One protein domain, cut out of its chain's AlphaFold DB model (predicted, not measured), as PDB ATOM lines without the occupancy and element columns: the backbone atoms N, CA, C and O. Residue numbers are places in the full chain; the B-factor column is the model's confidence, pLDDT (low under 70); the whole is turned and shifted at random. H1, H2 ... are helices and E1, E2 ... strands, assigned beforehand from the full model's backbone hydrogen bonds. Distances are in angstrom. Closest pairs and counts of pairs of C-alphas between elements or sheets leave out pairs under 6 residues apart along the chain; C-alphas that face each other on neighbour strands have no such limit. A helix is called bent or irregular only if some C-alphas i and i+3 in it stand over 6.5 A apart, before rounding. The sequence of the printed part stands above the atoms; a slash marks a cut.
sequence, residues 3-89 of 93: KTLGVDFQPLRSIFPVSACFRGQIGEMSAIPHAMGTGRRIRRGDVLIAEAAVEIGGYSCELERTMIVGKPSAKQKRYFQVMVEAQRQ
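What this domain is: This is residues 3 to 89 of the 93 residues of the protein "Aminopeptidase P family protein" of Candidatus Bathyarchaeota archaeon (UniProt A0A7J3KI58). The model is a long, twisted ribbon of three antiparallel strands, E1, E2 and E3, with both helices at the end where E2 begins and E3 ends. The short H1 sits beside the strands there, while the longer H2 reaches away as an arm that only grazes the sheet and ends free; at the other end of the ribbon, residues 3 to 17 form a tail with no named element. The printed part has 87 residues with two named helices and three named strands, in the order E1, H1, E2, E3, H2, and its class is mixed, helices and strands. The sheet's order is E1, E2, E3. The whole is loose, with a radius of gyration of the C-alphas of 16.0 A, and spans 49 by 37 by 22 A.

Where its parts are: After residues 3 to 17, strand E1 takes residues 18 to 26, 21.2 A long, from C-alpha 18 at (177.550, 141.854, 160.315). Helix H1 is residues 27 to 31; it is neither bent nor irregular, but only just: C-alphas 28 and 31 are 6.1 A apart. Strand E2, residues 47 to 56, is 29.6 A long and begins at C-alpha 47 at (162.123, 158.193, 154.281). Strand E3, residues 59 to 68, is 30.1 A long. Helix H2, residues 74 to 88, is 21.1 A long and ends at C-alpha 88 at (160.900, 143.324, 139.566).

How they stand to each other: E2 is the inner strand, and E1 and E3 are edge strands. E1 and E2 are antiparallel at 154 degrees between their directions; N 21 and O 51 are 2.9 A apart, within hydrogen-bond range. E2 and E3 are a hairpin, antiparallel at 164 degrees, with N 52 and O 63 at 2.8 A, within hydrogen-bond range. H1 is on the sheet and only just at the sheet's level, at a height over the sheet of 4.0 A. Its closest C-alphas to E2 are those of Gly 27 and Val 47, 4.9 A apart. H2 only grazes the sheet, with residues 76 to 83. E3 and H2 are near each other, with 6 pairs of C-alphas within 10 A. H1 and H2 are apart. In H2 every O i to N i+4 pair is within hydrogen-bond range; in H1 this is 0 of 1, with 2 of 2 O i to N i+3 pairs within range.

The domain as a whole: The two C-alphas farthest apart are those of Asp 8 and Ala 74, 48.7 A. Residues 84 to 89, of which 84 to 88 belong to H2, stand free. The link from H1 to E2, 15 residues, is long; the other links are tight. The printed part has no cut, its mean pLDDT is 92.3, and no printed residue is under 70.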
ATOM      1  N   LYS A   3     178.730 134.018 168.698       73.00
ATOM      2  CA  LYS A   3     177.956 132.794 169.000       73.00
ATOM      3  C   LYS A   3     177.098 132.304 167.821       73.00
ATOM      4  O   LYS A   3     176.930 131.106 167.665       73.00
ATOM      5  N   THR A   4     176.557 133.216 167.014       83.62
ATOM      6  CA  THR A   4     175.665 132.886 165.890       83.62
ATOM      7  C   THR A   4     176.438 132.570 164.610       83.62
ATOM      8  O   THR A   4     175.957 131.798 163.795       83.62
ATOM      9  N   LEU A   5     177.631 133.150 164.437       83.56
ATOM     10  CA  LEU A   5     178.474 132.940 163.254       83.56
ATOM     11  C   LEU A   5     179.262 131.621 163.299       83.56
ATOM     12  O   LEU A   5     179.817 131.209 162.287       83.56
ATOM     13  N   GLY A   6     179.288 130.957 164.455       85.00
ATOM     14  CA  GLY A   6     180.067 129.745 164.680       85.00
ATOM     15  C   GLY A   6     181.433 130.044 165.291       85.00
ATOM     16  O   GLY A   6     181.972 131.147 165.179       85.00
ATOM     17  N   VAL A   7     181.978 129.047 165.987       86.69
ATOM     18  CA  VAL A   7     183.272 129.160 166.682       86.69
ATOM     19  C   VAL A   7     184.448 129.296 165.714       86.69
ATOM     20  O   VAL A   7     185.434 129.941 166.057       86.69
ATOM     21  N   ASP A   8     184.286 128.792 164.491       87.44
ATOM     22  CA  ASP A   8     185.307 128.803 163.439       87.44
ATOM     23  C   ASP A   8     185.242 130.049 162.544       87.44
ATOM     24  O   ASP A   8     186.027 130.189 161.608       87.44
ATOM     25  N   PHE A   9     184.314 130.977 162.807       86.69
ATOM     26  CA  PHE A   9     184.207 132.200 162.019       86.69
ATOM     27  C   PHE A   9     185.454 133.080 162.177       86.69
ATOM     28  O   PHE A   9     185.791 133.524 163.282       86.69
ATOM     29  N   GLN A  10     186.070 133.416 161.043       85.25
ATOM     30  CA  GLN A  10     187.192 134.342 160.955       85.25
ATOM     31  C   GLN A  10     186.816 135.535 160.061       85.25
ATOM     32  O   GLN A  10     186.504 135.328 158.886       85.25
ATOM     33  N   PRO A  11     186.835 136.775 160.583       82.81
ATOM     34  CA  PRO A  11     186.683 137.959 159.744       82.81
ATOM     35  C   PRO A  11     187.928 138.131 158.870       82.81
ATOM     36  O   PRO A  11     189.044 138.071 159.389       82.81
ATOM     37  N   LEU A  12     187.752 138.361 157.566       87.94
ATOM     38  CA  LEU A  12     188.882 138.547 156.646       87.94
ATOM     39  C   LEU A  12     189.046 139.995 156.183       87.94
ATOM     40  O   LEU A  12     190.167 140.421 155.913       87.94
ATOM     41  N   ARG A  13     187.951 140.755 156.065       84.62
ATOM     42  CA  ARG A  13     187.968 142.120 155.508       84.62
ATOM     43  C   ARG A  13     187.431 143.174 156.468       84.62
ATOM     44  O   ARG A  13     187.845 144.326 156.374       84.62
ATOM     45  N   SER A  14     186.531 142.810 157.380       82.06
ATOM     46  CA  SER A  14     185.903 143.739 158.322       82.06
ATOM     47  C   SER A  14     185.928 143.217 159.755       82.06
ATOM     48  O   SER A  14     185.563 142.077 160.029       82.06
ATOM     49  N   ILE A  15     186.256 144.092 160.707       82.88
ATOM     50  CA  ILE A  15     186.105 143.805 162.144       82.88
ATOM     51  C   ILE A  15     184.632 143.805 162.600       82.88
ATOM     52  O   ILE A  15     184.317 143.298 163.676       82.88
ATOM     53  N   PHE A  16     183.730 144.338 161.769       84.12
ATOM     54  CA  PHE A  16     182.278 144.281 161.937       84.12
ATOM     55  C   PHE A  16     181.693 143.417 160.811       84.12
ATOM     56  O   PHE A  16     181.294 143.948 159.775       84.12
ATOM     57  N   PRO A  17     181.678 142.084 160.974       87.12
ATOM     58  CA  PRO A  17     181.314 141.164 159.897       87.12
ATOM     59  C   PRO A  17     179.813 141.151 159.602       87.12
ATOM     60  O   PRO A  17     179.395 140.634 158.577       87.12
ATOM     61  N   VAL A  18     178.991 141.687 160.505       89.06
ATOM     62  CA  VAL A  18     177.550 141.854 160.315       89.06
ATOM     63  C   VAL A  18     177.162 143.203 160.894       89.06
ATOM     64  O   VAL A  18     177.479 143.499 162.049       89.06
ATOM     65  N   SER A  19     176.452 144.008 160.116       90.19
ATOM     66  CA  SER A  19     175.894 145.277 160.564       90.19
ATOM     67  C   SER A  19     174.463 145.441 160.064       90.19
ATOM     68  O   SER A  19     174.070 144.893 159.036       90.19
ATOM     69  N   ALA A  20     173.669 146.184 160.830       92.75
ATOM     70  CA  ALA A  20     172.367 146.678 160.413       92.75
ATOM     71  C   ALA A  20     172.208 148.093 160.970       92.75
ATOM     72  O   ALA A  20     172.254 148.285 162.188       92.75
ATOM     73  N   CYS A  21     172.089 149.093 160.102       91.19
ATOM     74  CA  CYS A  21     172.085 150.491 160.514       91.19
ATOM     75  C   CYS A  21     171.292 151.392 159.558       91.19
ATOM     76  O   CYS A  21     170.792 150.970 158.516       91.19
ATOM     77  N   PHE A  22     171.186 152.660 159.949       88.81
ATOM     78  CA  PHE A  22     170.831 153.758 159.060       88.81
ATOM     79  C   PHE A  22     172.079 154.625 158.880       88.81
ATOM     80  O   PHE A  22     172.702 155.013 159.872       88.81
ATOM     81  N   ARG A  23     172.448 154.925 157.629       86.88
ATOM     82  CA  ARG A  23     173.498 155.907 157.309       86.88
ATOM     83  C   ARG A  23     172.901 157.324 157.275       86.88
ATOM     84  O   ARG A  23     171.862 157.582 157.876       86.88
ATOM     85  N   GLY A  24     173.537 158.272 156.584       92.69
ATOM     86  CA  GLY A  24     173.021 159.640 156.462       92.69
ATOM     87  C   GLY A  24     171.803 159.794 155.553       92.69
ATOM     88  O   GLY A  24     171.242 160.883 155.480       92.69
ATOM     89  N   GLN A  25     171.370 158.724 154.880       95.88
ATOM     90  CA  GLN A  25     170.224 158.689 153.965       95.88
ATOM     91  C   GLN A  25     168.881 158.740 154.721       95.88
ATOM     92  O   GLN A  25     168.100 157.784 154.740       95.88
ATOM     93  N   ILE A  26     168.627 159.875 155.374       95.75
ATOM     94  CA  ILE A  26     167.488 160.125 156.261       95.75
ATOM     95  C   ILE A  26     166.718 161.360 155.782       95.75
ATOM     96  O   ILE A  26     167.286 162.438 155.605       95.75
ATOM     97  N   GLY A  27     165.397 161.232 155.656       95.38
ATOM     98  CA  GLY A  27     164.528 162.320 155.211       95.38
ATOM     99  C   GLY A  27     164.882 162.732 153.785       95.38
ATOM    100  O   GLY A  27     164.978 161.890 152.905       95.38
ATOM    101  N   GLU A  28     165.119 164.019 153.552       94.25
ATOM    102  CA  GLU A  28     165.511 164.535 152.229       94.25
ATOM    103  C   GLU A  28     166.859 163.975 151.749       94.25
ATOM    104  O   GLU A  28     167.040 163.729 150.557       94.25
ATOM    105  N   MET A  29     167.774 163.672 152.678       95.75
ATOM    106  CA  MET A  29     169.078 163.088 152.354       95.75
ATOM    107  C   MET A  29     168.960 161.654 151.825       95.75
ATOM    108  O   MET A  29     169.922 161.139 151.264       95.75
ATOM    109  N   SER A  30     167.794 161.002 151.943       94.69
ATOM    110  CA  SER A  30     167.566 159.687 151.330       94.69
ATOM    111  C   SER A  30     167.645 159.719 149.800       94.69
ATOM    112  O   SER A  30     167.746 158.665 149.183       94.69
ATOM    113  N   ALA A  31     167.564 160.903 149.182       94.44
ATOM    114  CA  ALA A  31     167.746 161.083 147.746       94.44
ATOM    115  C   ALA A  31     169.225 161.098 147.317       94.44
ATOM    116  O   ALA A  31     169.508 160.994 146.126       94.44
ATOM    117  N   ILE A  32     170.161 161.240 148.264       94.25
ATOM    118  CA  ILE A  32     171.595 161.356 147.990       94.25
ATOM    119  C   ILE A  32     172.265 160.013 148.323       94.25
ATOM    120  O   ILE A  32     172.285 159.621 149.495       94.25
ATOM    121  N   PRO A  33     172.819 159.287 147.336       91.12
ATOM    122  CA  PRO A  33     173.549 158.054 147.613       91.12
ATOM    123  C   PRO A  33     174.772 158.352 148.487       91.12
ATOM    124  O   PRO A  33     175.417 159.388 148.333       91.12
ATOM    125  N   HIS A  34     175.078 157.451 149.424       90.44
ATOM    126  CA  HIS A  34     176.185 157.601 150.379       90.44
ATOM    127  C   HIS A  34     176.160 158.909 151.191       90.44
ATOM    128  O   HIS A  34     177.208 159.416 151.593       90.44
ATOM    129  N   ALA A  35     174.970 159.462 151.455       93.69
ATOM    130  CA  ALA A  35     174.842 160.648 152.292       93.69
ATOM    131  C   ALA A  35     175.537 160.454 153.649       93.69
ATOM    132  O   ALA A  35     175.342 159.446 154.339       93.69
ATOM    133  N   MET A  36     176.325 161.452 154.047       91.06
ATOM    134  CA  MET A  36     176.979 161.463 155.351       91.06
ATOM    135  C   MET A  36     175.963 161.702 156.467       91.06
ATOM    136  O   MET A  36     175.015 162.478 156.320       91.06
ATOM    137  N   GLY A  37     176.168 161.025 157.598       86.94
ATOM    138  CA  GLY A  37     175.373 161.242 158.800       86.94
ATOM    139  C   GLY A  37     175.464 162.694 159.267       86.94
ATOM    140  O   GLY A  37     176.535 163.294 159.260       86.94
ATOM    141  N   THR A  38     174.334 163.254 159.686       86.94
ATOM    142  CA  THR A  38     174.260 164.601 160.271       86.94
ATOM    143  C   THR A  38     173.640 164.526 161.666       86.94
ATOM    144  O   THR A  38     173.070 163.506 162.045       86.94
ATOM    145  N   GLY A  39     173.677 165.624 162.429       90.12
ATOM    146  CA  GLY A  39     172.974 165.731 163.718       90.12
ATOM    147  C   GLY A  39     171.441 165.822 163.609       90.12
ATOM    148  O   GLY A  39     170.759 166.086 164.601       90.12
ATOM    149  N   ARG A  40     170.873 165.654 162.408       91.19
ATOM    150  CA  ARG A  40     169.432 165.743 162.167       91.19
ATOM    151  C   ARG A  40     168.699 164.596 162.866       91.19
ATOM    152  O   ARG A  40     168.967 163.424 162.630       91.19
ATOM    153  N   ARG A  41     167.676 164.937 163.651       94.06
ATOM    154  CA  ARG A  41     166.772 163.948 164.258       94.06
ATOM    155  C   ARG A  41     165.799 163.372 163.230       94.06
ATOM    156  O   ARG A  41     165.252 164.124 162.426       94.06
ATOM    157  N   ILE A  42     165.541 162.069 163.321       95.69
ATOM    158  CA  ILE A  42     164.498 161.375 162.554       95.69
ATOM    159  C   ILE A  42     163.112 161.893 162.972       95.69
ATOM    160  O   ILE A  42     162.849 162.107 164.157       95.69
ATOM    161  N   ARG A  43     162.223 162.101 161.998       97.06
ATOM    162  CA  ARG A  43     160.876 162.662 162.172       97.06
ATOM    163  C   ARG A  43     159.830 161.794 161.476       97.06
ATOM    164  O   ARG A  43     160.129 161.066 160.533       97.06
ATOM    165  N   ARG A  44     158.572 161.891 161.921       98.12
ATOM    166  CA  ARG A  44     157.441 161.278 161.204       98.12
ATOM    167  C   ARG A  44     157.371 161.827 159.779       98.12
ATOM    168  O   ARG A  44     157.519 163.026 159.576       98.12
ATOM    169  N   GLY A  45     157.122 160.944 158.821       98.00
ATOM    170  CA  GLY A  45     157.117 161.254 157.395       98.00
ATOM    171  C   GLY A  45     158.474 161.094 156.711       98.00
ATOM    172  O   GLY A  45     158.494 161.062 155.483       98.00
ATOM    173  N   ASP A  46     159.576 160.931 157.452       97.62
ATOM    174  CA  ASP A  46     160.888 160.700 156.845       97.62
ATOM    175  C   ASP A  46     160.929 159.380 156.076       97.62
ATOM    176  O   ASP A  46     160.384 158.366 156.518       97.62
ATOM    177  N   VAL A  47     161.637 159.400 154.948       97.38
ATOM    178  CA  VAL A  47     162.123 158.193 154.281       97.38
ATOM    179  C   VAL A  47     163.480 157.840 154.885       97.38
ATOM    180  O   VAL A  47     164.326 158.716 155.052       97.38
ATOM    181  N   LEU A  48     163.686 156.574 155.230       96.44
ATOM    182  CA  LEU A  48     164.955 156.049 155.727       96.44
ATOM    183  C   LEU A  48     165.455 154.977 154.768       96.44
ATOM    184  O   LEU A  48     164.688 154.084 154.402       96.44
ATOM    185  N   ILE A  49     166.731 155.035 154.404       96.19
ATOM    186  CA  ILE A  49     167.404 153.902 153.767       96.19
ATOM    187  C   ILE A  49     168.128 153.129 154.866       96.19
ATOM    188  O   ILE A  49     169.075 153.626 155.476       96.19
ATOM    189  N   ALA A  50     167.601 151.948 155.178       94.12
ATOM    190  CA  ALA A  50     168.236 150.993 156.071       94.12
ATOM    191  C   ALA A  50     169.192 150.120 155.270       94.12
ATOM    192  O   ALA A  50     168.870 149.730 154.146       94.12
ATOM    193  N   GLU A  51     170.296 149.747 155.890       94.06
ATOM    194  CA  GLU A  51     171.292 148.865 155.310       94.06
ATOM    195  C   GLU A  51     171.593 147.729 156.268       94.06
ATOM    196  O   GLU A  51     171.779 147.946 157.466       94.06
ATOM    197  N   ALA A  52     171.655 146.524 155.720       94.25
ATOM    198  CA  ALA A  52     172.301 145.396 156.351       94.25
ATOM    199  C   ALA A  52     173.469 144.953 155.472       94.25
ATOM    200  O   ALA A  52     173.278 144.673 154.290       94.25
ATOM    201  N   ALA A  53     174.658 144.880 156.057       92.31
ATOM    202  CA  ALA A  53     175.860 144.434 155.373       92.31
ATOM    203  C   ALA A  53     176.444 143.226 156.101       92.31
ATOM    204  O   ALA A  53     176.391 143.125 157.332       92.31
ATOM    205  N   VAL A  54     176.992 142.296 155.329       91.56
ATOM    206  CA  VAL A  54     177.631 141.094 155.852       91.56
ATOM    207  C   VAL A  54     178.915 140.786 155.094       91.56
ATOM    208  O   VAL A  54     178.977 140.923 153.873       91.56
ATOM    209  N   GLU A  55     179.922 140.333 155.836       90.69
ATOM    210  CA  GLU A  55     181.136 139.713 155.323       90.69
ATOM    211  C   GLU A  55     181.331 138.334 155.959       90.69
ATOM    212  O   GLU A  55     181.538 138.233 157.168       90.69
ATOM    213  N   ILE A  56     181.286 137.276 155.141       87.88
ATOM    214  CA  ILE A  56     181.590 135.902 155.560       87.88
ATOM    215  C   ILE A  56     182.664 135.322 154.646       87.88
ATOM    216  O   ILE A  56     182.455 135.204 153.441       87.88
ATOM    217  N   GLY A  57     183.811 134.942 155.216       86.38
ATOM    218  CA  GLY A  57     184.891 134.289 154.468       86.38
ATOM    219  C   GLY A  57     185.399 135.124 153.290       86.38
ATOM    220  O   GLY A  57     185.737 134.572 152.247       86.38
ATOM    221  N   GLY A  58     185.394 136.456 153.417       87.56
ATOM    222  CA  GLY A  58     185.776 137.376 152.345       87.56
ATOM    223  C   GLY A  58     184.689 137.660 151.300       87.56
ATOM    224  O   GLY A  58     184.913 138.513 150.438       87.56
ATOM    225  N   TYR A  59     183.517 137.019 151.373       89.62
ATOM    226  CA  TYR A  59     182.356 137.348 150.540       89.62
ATOM    227  C   TYR A  59     181.518 138.435 151.197       89.62
ATOM    228  O   TYR A  59     181.180 138.330 152.373       89.62
ATOM    229  N   SER A  60     181.145 139.445 150.415       91.19
ATOM    230  CA  SER A  60     180.345 140.579 150.873       91.19
ATOM    231  C   SER A  60     178.945 140.539 150.271       91.19
ATOM    232  O   SER A  60     178.781 140.243 149.086       91.19
ATOM    233  N   CYS A  61     177.942 140.872 151.074       92.81
ATOM    234  CA  CYS A  61     176.584 141.114 150.606       92.81
ATOM    235  C   CYS A  61     176.010 142.329 151.331       92.81
ATOM    236  O   CYS A  61     176.214 142.493 152.535       92.81
ATOM    237  N   GLU A  62     175.284 143.160 150.591       92.56
ATOM    238  CA  GLU A  62     174.562 144.310 151.121       92.56
ATOM    239  C   GLU A  62     173.081 144.191 150.767       92.56
ATOM    240  O   GLU A  62     172.697 143.723 149.691       92.56
ATOM    241  N   LEU A  63     172.244 144.616 151.705       94.06
ATOM    242  CA  LEU A  63     170.805 144.644 151.579       94.06
ATOM    243  C   LEU A  63     170.291 146.003 152.026       94.06
ATOM    244  O   LEU A  63     170.318 146.325 153.213       94.06
ATOM    245  N   GLU A  64     169.725 146.751 151.089       94.25
ATOM    246  CA  GLU A  64     169.056 148.005 151.403       94.25
ATOM    247  C   GLU A  64     167.533 147.835 151.493       94.25
ATOM    248  O   GLU A  64     166.902 147.027 150.791       94.25
ATOM    249  N   ARG A  65     166.915 148.609 152.386       95.19
ATOM    250  CA  ARG A  65     165.460 148.701 152.539       95.19
ATOM    251  C   ARG A  65     165.037 150.152 152.697       95.19
ATOM    252  O   ARG A  65     165.493 150.848 153.596       95.19
ATOM    253  N   THR A  66     164.091 150.583 151.868       96.44
ATOM    254  CA  THR A  66     163.423 151.876 152.032       96.44
ATOM    255  C   THR A  66     162.287 151.745 153.042       96.44
ATOM    256  O   THR A  66     161.356 150.964 152.849       96.44
ATOM    257  N   MET A  67     162.350 152.526 154.115       96.12
ATOM    258  CA  MET A  67     161.343 152.584 155.172       96.12
ATOM    259  C   MET A  67     160.753 153.991 155.265       96.12
ATOM    260  O   MET A  67     161.391 154.967 154.879       96.12
ATOM    261  N   ILE A  68     159.531 154.108 155.788       97.81
ATOM    262  CA  ILE A  68     158.866 155.396 156.017       97.81
ATOM    263  C   ILE A  68     158.458 155.474 157.483       97.81
ATOM    264  O   ILE A  68     157.815 154.564 158.007       97.81
ATOM    265  N   VAL A  69     158.828 156.563 158.157       97.88
ATOM    266  CA  VAL A  69     158.552 156.744 159.585       97.88
ATOM    267  C   VAL A  69     157.088 157.126 159.787       97.88
ATOM    268  O   VAL A  69     156.692 158.283 159.640       97.88
ATOM    269  N   GLY A  70     156.268 156.151 160.168       97.94
ATOM    270  CA  GLY A  70     154.829 156.326 160.355       97.94
ATOM    271  C   GLY A  70     154.027 156.004 159.093       97.94
ATOM    272  O   GLY A  70     154.424 155.170 158.284       97.94
ATOM    273  N   LYS A  71     152.850 156.625 158.941       98.19
ATOM    274  CA  LYS A  71     151.950 156.325 157.821       98.19
ATOM    275  C   LYS A  71     152.482 156.966 156.529       98.19
ATOM    276  O   LYS A  71     152.663 158.183 156.509       98.19
ATOM    277  N   PRO A  72     152.677 156.197 155.446       98.06
ATOM    278  CA  PRO A  72     153.176 156.746 154.193       98.06
ATOM    279  C   PRO A  72     152.120 157.602 153.489       98.06
ATOM    280  O   PRO A  72     150.947 157.221 153.393       98.06
ATOM    281  N   SER A  73     152.554 158.746 152.958       98.38
ATOM    282  CA  SER A  73     151.729 159.621 152.117       98.38
ATOM    283  C   SER A  73     151.418 158.975 150.761       98.38
ATOM    284  O   SER A  73     152.117 158.062 150.313       98.38
ATOM    285  N   ALA A  74     150.396 159.476 150.060       98.56
ATOM    286  CA  ALA A  74     150.063 159.008 148.711       98.56
ATOM    287  C   ALA A  74     151.252 159.141 147.738       98.56
ATOM    288  O   ALA A  74     151.518 158.230 146.955       98.56
ATOM    289  N   LYS A  75     152.020 160.237 147.845       97.94
ATOM    290  CA  LYS A  75     153.224 160.482 147.037       97.94
ATOM    291  C   LYS A  75     154.318 159.447 147.316       97.94
ATOM    292  O   LYS A  75     154.868 158.878 146.379       97.94
ATOM    293  N   GLN A  76     154.590 159.155 148.589       98.06
ATOM    294  CA  GLN A  76     155.583 158.144 148.967       98.06
ATOM    295  C   GLN A  76     155.185 156.743 148.500       98.06
ATOM    296  O   GLN A  76     156.017 156.039 147.934       98.06
ATOM    297  N   LYS A  77     153.914 156.355 148.674       98.31
ATOM    298  CA  LYS A  77     153.406 155.066 148.178       98.31
ATOM    299  C   LYS A  77     153.587 154.934 146.669       98.31
ATOM    300  O   LYS A  77     154.084 153.913 146.213       98.31
ATOM    301  N   ARG A  78     153.225 155.978 145.914       98.38
ATOM    302  CA  ARG A  78     153.373 156.002 144.454       98.38
ATOM    303  C   ARG A  78     154.824 155.771 144.037       98.38
ATOM    304  O   ARG A  78     155.074 154.906 143.211       98.38
ATOM    305  N   TYR A  79     155.779 156.513 144.597       97.12
ATOM    306  CA  TYR A  79     157.183 156.361 144.201       97.12
ATOM    307  C   TYR A  79     157.807 155.051 144.664       97.12
ATOM    308  O   TYR A  79     158.554 154.440 143.907       97.12
ATOM    309  N   PHE A  80     157.476 154.590 145.871       96.88
ATOM    310  CA  PHE A  80     157.929 153.287 146.340       96.88
ATOM    311  C   PHE A  80     157.430 152.168 145.415       96.88
ATOM    312  O   PHE A  80     158.202 151.289 145.051       96.88
ATOM    313  N   GLN A  81     156.174 152.242 144.970       97.56
ATOM    314  CA  GLN A  81     155.608 151.274 144.035       97.56
ATOM    315  C   GLN A  81     156.326 151.288 142.677       97.56
ATOM    316  O   GLN A  81     156.687 150.226 142.182       97.56
ATOM    317  N   VAL A  82     156.617 152.473 142.126       97.00
ATOM    318  CA  VAL A  82     157.411 152.609 140.888       97.00
ATOM    319  C   VAL A  82     158.794 151.966 141.041       97.00
ATOM    320  O   VAL A  82     159.243 151.246 140.154       97.00
ATOM    321  N   MET A  83     159.463 152.181 142.177       95.50
ATOM    322  CA  MET A  83     160.757 151.555 142.466       95.50
ATOM    323  C   MET A  83     160.648 150.023 142.533       95.50
ATOM    324  O   MET A  83     161.458 149.329 141.921       95.50
ATOM    325  N   VAL A  84     159.629 149.487 143.213       95.44
ATOM    326  CA  VAL A  84     159.397 148.034 143.311       95.44
ATOM    327  C   VAL A  84     159.126 147.422 141.937       95.44
ATOM    328  O   VAL A  84     159.637 146.347 141.629       95.44
ATOM    329  N   GLU A  85     158.337 148.094 141.103       96.06
ATOM    330  CA  GLU A  85     158.074 147.668 139.728       96.06
ATOM    331  C   GLU A  85     159.355 147.654 138.894       96.06
ATOM    332  O   GLU A  85     159.592 146.685 138.178       96.06
ATOM    333  N   ALA A  86     160.213 148.668 139.033       94.06
ATOM    334  CA  ALA A  86     161.510 148.700 138.364       94.06
ATOM    335  C   ALA A  86     162.436 147.558 138.825       94.06
ATOM    336  O   ALA A  86     163.063 146.920 137.987       94.06
ATOM    337  N   GLN A  87     162.490 147.248 140.127       92.25
ATOM    338  CA  GLN A  87     163.304 146.139 140.654       92.25
ATOM    339  C   GLN A  87     162.814 144.753 140.218       92.25
ATOM    340  O   GLN A  87     163.607 143.819 140.132       92.25
ATOM    341  N   ARG A  88     161.505 144.594 139.992       93.94
ATOM    342  CA  ARG A  88     160.900 143.324 139.566       93.94
ATOM    343  C   ARG A  88     161.005 143.077 138.071       93.94
ATOM    344  O   ARG A  88     160.780 141.947 137.639       93.94
ATOM    345  N   GLN A  89     161.295 144.108 137.281       90.88
ATOM    346  CA  GLN A  89     161.548 143.904 135.867       90.88
ATOM    347  C   GLN A  89     162.792 143.022 135.705       90.88
ATOM    348  O   GLN A  89     163.784 143.239 136.407       90.88
TER     349      GLN A  89